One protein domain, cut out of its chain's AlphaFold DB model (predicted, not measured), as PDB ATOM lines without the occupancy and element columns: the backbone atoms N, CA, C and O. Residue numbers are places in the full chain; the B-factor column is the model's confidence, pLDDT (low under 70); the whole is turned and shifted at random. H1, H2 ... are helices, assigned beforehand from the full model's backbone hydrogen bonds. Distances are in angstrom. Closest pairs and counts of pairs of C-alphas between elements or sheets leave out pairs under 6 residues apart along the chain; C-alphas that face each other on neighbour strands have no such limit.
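What this domain is: This is residues 2 to 66 of the 174 residues of an uncharacterized protein of Prevotella corporis (UniProt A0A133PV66). Two long helices, H1 and then H2, meet near their ends at a corner and make a wide, flat V. The long arms on either side of the corner stand free: residues 2 to 27 of H1 and residues 43 to 66 of H2. The printed part has 65 residues, is all helix with no named strand, and is extended, with a radius of gyration of the C-alphas of 19.8 A and spans of 54 by 44 by 8 A.

How they stand to each other: H1, residues 2 to 34, and H2, residues 38 to 66, only just touch, and only at the corner by their link, with 3 pairs of C-alphas within 8 A. The closest C-alphas are those of Leu 32 and Leu 38, 4.9 A apart. H1 touches with residues 29 to 32 alone and H2 with residues 38 to 41 alone. Their lines stand at a steep tilt of 64 degrees, opposite ways. In H2 every O i to N i+4 pair is within hydrogen-bond range; in H1 28 of 29 are.

Where its parts are: H1 begins at C-alpha 2, (186.883, 183.778, 234.022), and is 48.1 A long. H2 is 41.4 A long and ends at C-alpha 66, (136.931, 161.984, 234.175).

The domain as a whole: The C-alphas of Thr 2 and Gly 66, the two farthest apart, are 54.5 A apart. The printed part has no cut, and the link from H1 to H2 is tight. The model's pLDDT is under 70 at residues 2 to 13, 31 and 64.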
ATOM      1  N   THR A   2     187.630 185.056 234.027       54.62
ATOM      2  CA  THR A   2     186.883 183.778 234.022       54.62
ATOM      3  C   THR A   2     185.443 183.875 233.492       54.62
ATOM      4  O   THR A   2     185.008 182.999 232.756       54.62
ATOM      5  N   SER A   3     184.723 184.966 233.783       57.25
ATOM      6  CA  SER A   3     183.344 185.190 233.300       57.25
ATOM      7  C   SER A   3     183.250 185.394 231.776       57.25
ATOM      8  O   SER A   3     182.333 184.879 231.142       57.25
ATOM      9  N   ILE A   4     184.233 186.064 231.162       57.22
ATOM     10  CA  ILE A   4     184.258 186.323 229.711       57.22
ATOM     11  C   ILE A   4     184.508 185.023 228.938       57.22
ATOM     12  O   ILE A   4     183.830 184.752 227.953       57.22
ATOM     13  N   VAL A   5     185.435 184.191 229.420       58.41
ATOM     14  CA  VAL A   5     185.750 182.893 228.803       58.41
ATOM     15  C   VAL A   5     184.566 181.929 228.922       58.41
ATOM     16  O   VAL A   5     184.220 181.278 227.942       58.41
ATOM     17  N   ALA A   6     183.881 181.894 230.072       56.06
ATOM     18  CA  ALA A   6     182.678 181.078 230.247       56.06
ATOM     19  C   ALA A   6     181.547 181.493 229.286       56.06
ATOM     20  O   ALA A   6     180.952 180.628 228.652       56.06
ATOM     21  N   ASN A   7     181.310 182.801 229.114       57.38
ATOM     22  CA  ASN A   7     180.299 183.315 228.178       57.38
ATOM     23  C   ASN A   7     180.664 183.080 226.702       57.38
ATOM     24  O   ASN A   7     179.790 182.922 225.851       57.38
ATOM     25  N   MET A   8     181.958 183.069 226.382       54.50
ATOM     26  CA  MET A   8     182.439 182.777 225.034       54.50
ATOM     27  C   MET A   8     182.281 181.285 224.709       54.50
ATOM     28  O   MET A   8     181.812 180.945 223.628       54.50
ATOM     29  N   ILE A   9     182.578 180.397 225.665       57.84
ATOM     30  CA  ILE A   9     182.406 178.943 225.521       57.84
ATOM     31  C   ILE A   9     180.924 178.565 225.395       57.84
ATOM     32  O   ILE A   9     180.577 177.762 224.528       57.84
ATOM     33  N   THR A  10     180.029 179.162 226.191       60.56
ATOM     34  CA  THR A  10     178.585 178.898 226.082       60.56
ATOM     35  C   THR A  10     178.015 179.391 224.752       60.56
ATOM     36  O   THR A  10     177.284 178.644 224.101       60.56
ATOM     37  N   ASN A  11     178.414 180.572 224.268       59.59
ATOM     38  CA  ASN A  11     178.003 181.057 222.944       59.59
ATOM     39  C   ASN A  11     178.553 180.204 221.789       59.59
ATOM     40  O   ASN A  11     177.839 179.952 220.816       59.59
ATOM     41  N   ILE A  12     179.792 179.710 221.889       62.22
ATOM     42  CA  ILE A  12     180.355 178.771 220.905       62.22
ATOM     43  C   ILE A  12     179.567 177.454 220.922       62.22
ATOM     44  O   ILE A  12     179.187 176.955 219.868       62.22
ATOM     45  N   SER A  13     179.227 176.924 222.100       69.75
ATOM     46  CA  SER A  13     178.431 175.694 222.198       69.75
ATOM     47  C   SER A  13     177.015 175.851 221.625       69.75
ATOM     48  O   SER A  13     176.551 174.980 220.893       69.75
ATOM     49  N   ALA A  14     176.356 176.987 221.877       70.12
ATOM     50  CA  ALA A  14     175.022 177.272 221.360       70.12
ATOM     51  C   ALA A  14     175.035 177.477 219.838       70.12
ATOM     52  O   ALA A  14     174.200 176.915 219.136       70.12
ATOM     53  N   SER A  15     176.004 178.232 219.313       73.81
ATOM     54  CA  SER A  15     176.143 178.467 217.868       73.81
ATOM     55  C   SER A  15     176.473 177.192 217.093       73.81
ATOM     56  O   SER A  15     175.893 176.965 216.031       73.81
ATOM     57  N   VAL A  16     177.324 176.317 217.638       78.12
ATOM     58  CA  VAL A  16     177.606 175.000 217.049       78.12
ATOM     59  C   VAL A  16     176.368 174.107 217.090       78.12
ATOM     60  O   VAL A  16     176.053 173.484 216.082       78.12
ATOM     61  N   LEU A  17     175.626 174.081 218.202       73.50
ATOM     62  CA  LEU A  17     174.398 173.290 218.321       73.50
ATOM     63  C   LEU A  17     173.312 173.761 217.339       73.50
ATOM     64  O   LEU A  17     172.675 172.940 216.682       73.50
ATOM     65  N   ILE A  18     173.127 175.077 217.204       78.44
ATOM     66  CA  ILE A  18     172.200 175.672 216.232       78.44
ATOM     67  C   ILE A  18     172.642 175.326 214.808       78.44
ATOM     68  O   ILE A  18     171.830 174.848 214.022       78.44
ATOM     69  N   SER A  19     173.924 175.505 214.486       76.88
ATOM     70  CA  SER A  19     174.470 175.194 213.160       76.88
ATOM     71  C   SER A  19     174.298 173.714 212.800       76.88
ATOM     72  O   SER A  19     173.809 173.389 211.720       76.88
ATOM     73  N   LEU A  20     174.601 172.808 213.736       78.31
ATOM     74  CA  LEU A  20     174.435 171.370 213.545       78.31
ATOM     75  C   LEU A  20     172.963 171.002 213.299       78.31
ATOM     76  O   LEU A  20     172.670 170.249 212.375       78.31
ATOM     77  N   ASN A  21     172.036 171.583 214.068       75.94
ATOM     78  CA  ASN A  21     170.597 171.384 213.875       75.94
ATOM     79  C   ASN A  21     170.124 171.886 212.503       75.94
ATOM     80  O   ASN A  21     169.334 171.210 211.849       75.94
ATOM     81  N   MET A  22     170.640 173.026 212.031       76.69
ATOM     82  CA  MET A  22     170.317 173.542 210.697       76.69
ATOM     83  C   MET A  22     170.812 172.602 209.591       76.69
ATOM     84  O   MET A  22     170.066 172.324 208.656       76.69
ATOM     85  N   VAL A  23     172.028 172.054 209.708       77.25
ATOM     86  CA  VAL A  23     172.579 171.085 208.738       77.25
ATOM     87  C   VAL A  23     171.775 169.781 208.732       77.25
ATOM     88  O   VAL A  23     171.450 169.266 207.662       77.25
ATOM     89  N   ILE A  24     171.399 169.275 209.910       78.81
ATOM     90  CA  ILE A  24     170.570 168.067 210.056       78.81
ATOM     91  C   ILE A  24     169.189 168.254 209.415       78.81
ATOM     92  O   ILE A  24     168.654 167.301 208.857       78.81
ATOM     93  N   LEU A  25     168.621 169.462 209.454       74.06
ATOM     94  CA  LEU A  25     167.353 169.780 208.790       74.06
ATOM     95  C   LEU A  25     167.514 169.967 207.270       74.06
ATOM     96  O   LEU A  25     166.634 169.572 206.506       74.06
ATOM     97  N   LEU A  26     168.642 170.525 206.823       76.12
ATOM     98  CA  LEU A  26     168.919 170.824 205.413       76.12
ATOM     99  C   LEU A  26     169.173 169.575 204.556       76.12
ATOM    100  O   LEU A  26     168.685 169.501 203.432       76.12
ATOM    101  N   ILE A  27     169.909 168.582 205.064       75.50
ATOM    102  CA  ILE A  27     170.243 167.351 204.318       75.50
ATOM    103  C   ILE A  27     168.995 166.571 203.841       75.50
ATOM    104  O   ILE A  27     168.909 166.259 202.645       75.50
ATOM    105  N   PRO A  28     168.009 166.248 204.706       74.12
ATOM    106  CA  PRO A  28     166.789 165.575 204.274       74.12
ATOM    107  C   PRO A  28     165.919 166.493 203.413       74.12
ATOM    108  O   PRO A  28     165.340 166.016 202.442       74.12
ATOM    109  N   TYR A  29     165.876 167.799 203.706       73.88
ATOM    110  CA  TYR A  29     165.126 168.783 202.921       73.88
ATOM    111  C   TYR A  29     165.587 168.821 201.454       73.88
ATOM    112  O   TYR A  29     164.777 168.632 200.549       73.88
ATOM    113  N   VAL A  30     166.896 168.947 201.214       70.75
ATOM    114  CA  VAL A  30     167.471 168.949 199.856       70.75
ATOM    115  C   VAL A  30     167.232 167.606 199.155       70.75
ATOM    116  O   VAL A  30     166.878 167.576 197.978       70.75
ATOM    117  N   SER A  31     167.354 166.484 199.875       69.75
ATOM    118  CA  SER A  31     167.077 165.145 199.325       69.75
ATOM    119  C   SER A  31     165.606 164.969 198.903       69.75
ATOM    120  O   SER A  31     165.311 164.334 197.887       69.75
ATOM    121  N   LEU A  32     164.674 165.554 199.658       72.75
ATOM    122  CA  LEU A  32     163.232 165.535 199.387       72.75
ATOM    123  C   LEU A  32     162.827 166.475 198.242       72.75
ATOM    124  O   LEU A  32     161.932 166.151 197.458       72.75
ATOM    125  N   GLU A  33     163.500 167.617 198.116       74.31
ATOM    126  CA  GLU A  33     163.271 168.573 197.031       74.31
ATOM    127  C   GLU A  33     163.776 168.027 195.684       74.31
ATOM    128  O   GLU A  33     163.050 168.070 194.689       74.31
ATOM    129  N   ILE A  34     164.954 167.389 195.664       71.12
ATOM    130  CA  ILE A  34     165.503 166.725 194.463       71.12
ATOM    131  C   ILE A  34     164.573 165.615 193.957       71.12
ATOM    132  O   ILE A  34     164.410 165.433 192.750       71.12
ATOM    133  N   THR A  35     163.934 164.880 194.866       77.81
ATOM    134  CA  THR A  35     163.018 163.784 194.515       77.81
ATOM    135  C   THR A  35     161.608 164.261 194.142       77.81
ATOM    136  O   THR A  35     160.761 163.425 193.828       77.81
ATOM    137  N   LYS A  36     161.334 165.582 194.153       75.81
ATOM    138  CA  LYS A  36     159.988 166.184 194.007       75.81
ATOM    139  C   LYS A  36     158.942 165.589 194.964       75.81
ATOM    140  O   LYS A  36     157.742 165.686 194.723       75.81
ATOM    141  N   ALA A  37     159.394 164.972 196.054       77.56
ATOM    142  CA  ALA A  37     158.549 164.326 197.050       77.56
ATOM    143  C   ALA A  37     158.287 165.239 198.258       77.56
ATOM    144  O   ALA A  37     157.636 164.815 199.212       77.56
ATOM    145  N   LEU A  38     158.783 166.480 198.225       77.06
ATOM    146  CA  LEU A  38     158.690 167.439 199.322       77.06
ATOM    147  C   LEU A  38     157.237 167.735 199.717       77.06
ATOM    148  O   LEU A  38     156.917 167.659 200.898       77.06
ATOM    149  N   ASP A  39     156.349 167.979 198.749       75.88
ATOM    150  CA  ASP A  39     154.932 168.254 199.024       75.88
ATOM    151  C   ASP A  39     154.244 167.058 199.687       75.88
ATOM    152  O   ASP A  39     153.524 167.204 200.675       75.88
ATOM    153  N   TYR A  40     154.522 165.850 199.188       80.12
ATOM    154  CA  TYR A  40     153.999 164.612 199.762       80.12
ATOM    155  C   TYR A  40     154.542 164.376 201.176       80.12
ATOM    156  O   TYR A  40     153.792 164.023 202.085       80.12
ATOM    157  N   TYR A  41     155.832 164.620 201.396       78.44
ATOM    158  CA  TYR A  41     156.466 164.467 202.699       78.44
ATOM    159  C   TYR A  41     155.957 165.492 203.720       78.44
ATOM    160  O   TYR A  41     155.628 165.115 204.844       78.44
ATOM    161  N   LEU A  42     155.838 166.768 203.344       76.50
ATOM    162  CA  LEU A  42     155.276 167.820 204.196       76.50
ATOM    163  C   LEU A  42     153.809 167.538 204.530       76.50
ATOM    164  O   LEU A  42     153.396 167.701 205.678       76.50
ATOM    165  N   TYR A  43     153.038 167.047 203.560       78.25
ATOM    166  CA  TYR A  43     151.661 166.624 203.783       78.25
ATOM    167  C   TYR A  43     151.580 165.470 204.793       78.25
ATOM    168  O   TYR A  43     150.885 165.578 205.800       78.25
ATOM    169  N   VAL A  44     152.347 164.393 204.590       80.88
ATOM    170  CA  VAL A  44     152.341 163.219 205.481       80.88
ATOM    171  C   VAL A  44     152.859 163.563 206.881       80.88
ATOM    172  O   VAL A  44     152.262 163.148 207.878       80.88
ATOM    173  N   THR A  45     153.934 164.341 206.996       76.50
ATOM    174  CA  THR A  45     154.484 164.760 208.299       76.50
ATOM    175  C   THR A  45     153.532 165.693 209.048       76.50
ATOM    176  O   THR A  45     153.307 165.500 210.240       76.50
ATOM    177  N   SER A  46     152.887 166.638 208.360       71.25
ATOM    178  CA  SER A  46     151.861 167.499 208.958       71.25
ATOM    179  C   SER A  46     150.622 166.709 209.391       71.25
ATOM    180  O   SER A  46     150.121 166.898 210.503       71.25
ATOM    181  N   CYS A  47     150.151 165.764 208.569       79.94
ATOM    182  CA  CYS A  47     149.031 164.890 208.915       79.94
ATOM    183  C   CYS A  47     149.349 164.009 210.128       79.94
ATOM    184  O   CYS A  47     148.555 163.947 211.065       79.94
ATOM    185  N   THR A  48     150.511 163.355 210.148       79.12
ATOM    186  CA  THR A  48     150.926 162.501 211.273       79.12
ATOM    187  C   THR A  48     151.119 163.306 212.552       79.12
ATOM    188  O   THR A  48     150.599 162.908 213.595       79.12
ATOM    189  N   PHE A  49     151.767 164.472 212.478       80.19
ATOM    190  CA  PHE A  49     151.889 165.388 213.611       80.19
ATOM    191  C   PHE A  49     150.516 165.818 214.135       80.19
ATOM    192  O   PHE A  49     150.256 165.724 215.334       80.19
ATOM    193  N   SER A  50     149.607 166.212 213.240       80.38
ATOM    194  CA  SER A  50     148.252 166.631 213.609       80.38
ATOM    195  C   SER A  50     147.464 165.506 214.280       80.38
ATOM    196  O   SER A  50     146.807 165.746 215.290       80.38
ATOM    197  N   ILE A  51     147.551 164.269 213.774       88.50
ATOM    198  CA  ILE A  51     146.873 163.102 214.361       88.50
ATOM    199  C   ILE A  51     147.426 162.800 215.754       88.50
ATOM    200  O   ILE A  51     146.646 162.634 216.691       88.50
ATOM    201  N   VAL A  52     148.752 162.746 215.906       85.31
ATOM    202  CA  VAL A  52     149.399 162.462 217.196       85.31
ATOM    203  C   VAL A  52     149.060 163.552 218.211       85.31
ATOM    204  O   VAL A  52     148.639 163.242 219.326       85.31
ATOM    205  N   TRP A  53     149.179 164.822 217.821       80.31
ATOM    206  CA  TRP A  53     148.912 165.957 218.700       80.31
ATOM    207  C   TRP A  53     147.437 166.056 219.092       80.31
ATOM    208  O   TRP A  53     147.117 166.227 220.268       80.31
ATOM    209  N   SER A  54     146.529 165.885 218.128       79.56
ATOM    210  CA  SER A  54     145.086 165.872 218.379       79.56
ATOM    211  C   SER A  54     144.697 164.705 219.288       79.56
ATOM    212  O   SER A  54     144.010 164.911 220.283       79.56
ATOM    213  N   SER A  55     145.227 163.502 219.040       83.69
ATOM    214  CA  SER A  55     144.982 162.327 219.889       83.69
ATOM    215  C   SER A  55     145.473 162.551 221.317       83.69
ATOM    216  O   SER A  55     144.747 162.277 222.272       83.69
ATOM    217  N   PHE A  56     146.677 163.106 221.479       78.44
ATOM    218  CA  PHE A  56     147.201 163.483 222.788       78.44
ATOM    219  C   PHE A  56     146.279 164.493 223.480       78.44
ATOM    220  O   PHE A  56     145.921 164.305 224.643       78.44
ATOM    221  N   TYR A  57     145.841 165.534 222.774       75.00
ATOM    222  CA  TYR A  57     144.956 166.556 223.326       75.00
ATOM    223  C   TYR A  57     143.590 165.984 223.737       75.00
ATOM    224  O   TYR A  57     143.137 166.215 224.859       75.00
ATOM    225  N   THR A  58     142.964 165.171 222.885       76.75
ATOM    226  CA  THR A  58     141.688 164.506 223.177       76.75
ATOM    227  C   THR A  58     141.804 163.563 224.370       76.75
ATOM    228  O   THR A  58     140.946 163.597 225.250       76.75
ATOM    229  N   LEU A  59     142.874 162.765 224.461       79.50
ATOM    230  CA  LEU A  59     143.111 161.886 225.611       79.50
ATOM    231  C   LEU A  59     143.279 162.681 226.909       79.50
ATOM    232  O   LEU A  59     142.711 162.303 227.934       79.50
ATOM    233  N   ASN A  60     144.000 163.804 226.873       72.75
ATOM    234  CA  ASN A  60     144.149 164.675 228.038       72.75
ATOM    235  C   ASN A  60     142.825 165.342 228.438       72.75
ATOM    236  O   ASN A  60     142.531 165.420 229.628       72.75
ATOM    237  N   ILE A  61     141.996 165.764 227.477       74.38
ATOM    238  CA  ILE A  61     140.652 166.292 227.759       74.38
ATOM    239  C   ILE A  61     139.762 165.225 228.392       74.38
ATOM    240  O   ILE A  61     139.123 165.495 229.407       74.38
ATOM    241  N   LEU A  62     139.719 164.016 227.826       76.19
ATOM    242  CA  LEU A  62     138.905 162.920 228.357       76.19
ATOM    243  C   LEU A  62     139.343 162.547 229.776       76.19
ATOM    244  O   LEU A  62     138.505 162.432 230.670       76.19
ATOM    245  N   ARG A  63     140.658 162.444 230.003       73.81
ATOM    246  CA  ARG A  63     141.236 162.195 231.328       73.81
ATOM    247  C   ARG A  63     140.900 163.317 232.313       73.81
ATOM    248  O   ARG A  63     140.486 163.031 233.430       73.81
ATOM    249  N   SER A  64     141.029 164.575 231.891       66.12
ATOM    250  CA  SER A  64     140.691 165.747 232.705       66.12
ATOM    251  C   SER A  64     139.209 165.780 233.077       66.12
ATOM    252  O   SER A  64     138.876 166.013 234.235       66.12
ATOM    253  N   ASN A  65     138.308 165.468 232.141       71.88
ATOM    254  CA  ASN A  65     136.872 165.410 232.411       71.88
ATOM    255  C   ASN A  65     136.508 164.279 233.385       71.88
ATOM    256  O   ASN A  65     135.706 164.505 234.289       71.88
ATOM    257  N   GLY A  66     137.120 163.099 233.239       70.94
ATOM    258  CA  GLY A  66     136.931 161.984 234.175       70.94
ATOM    259  C   GLY A  66     137.398 162.330 235.590       70.94
ATOM    260  O   GLY A  66     136.652 162.161 236.551       70.94
TER     261      GLY A  66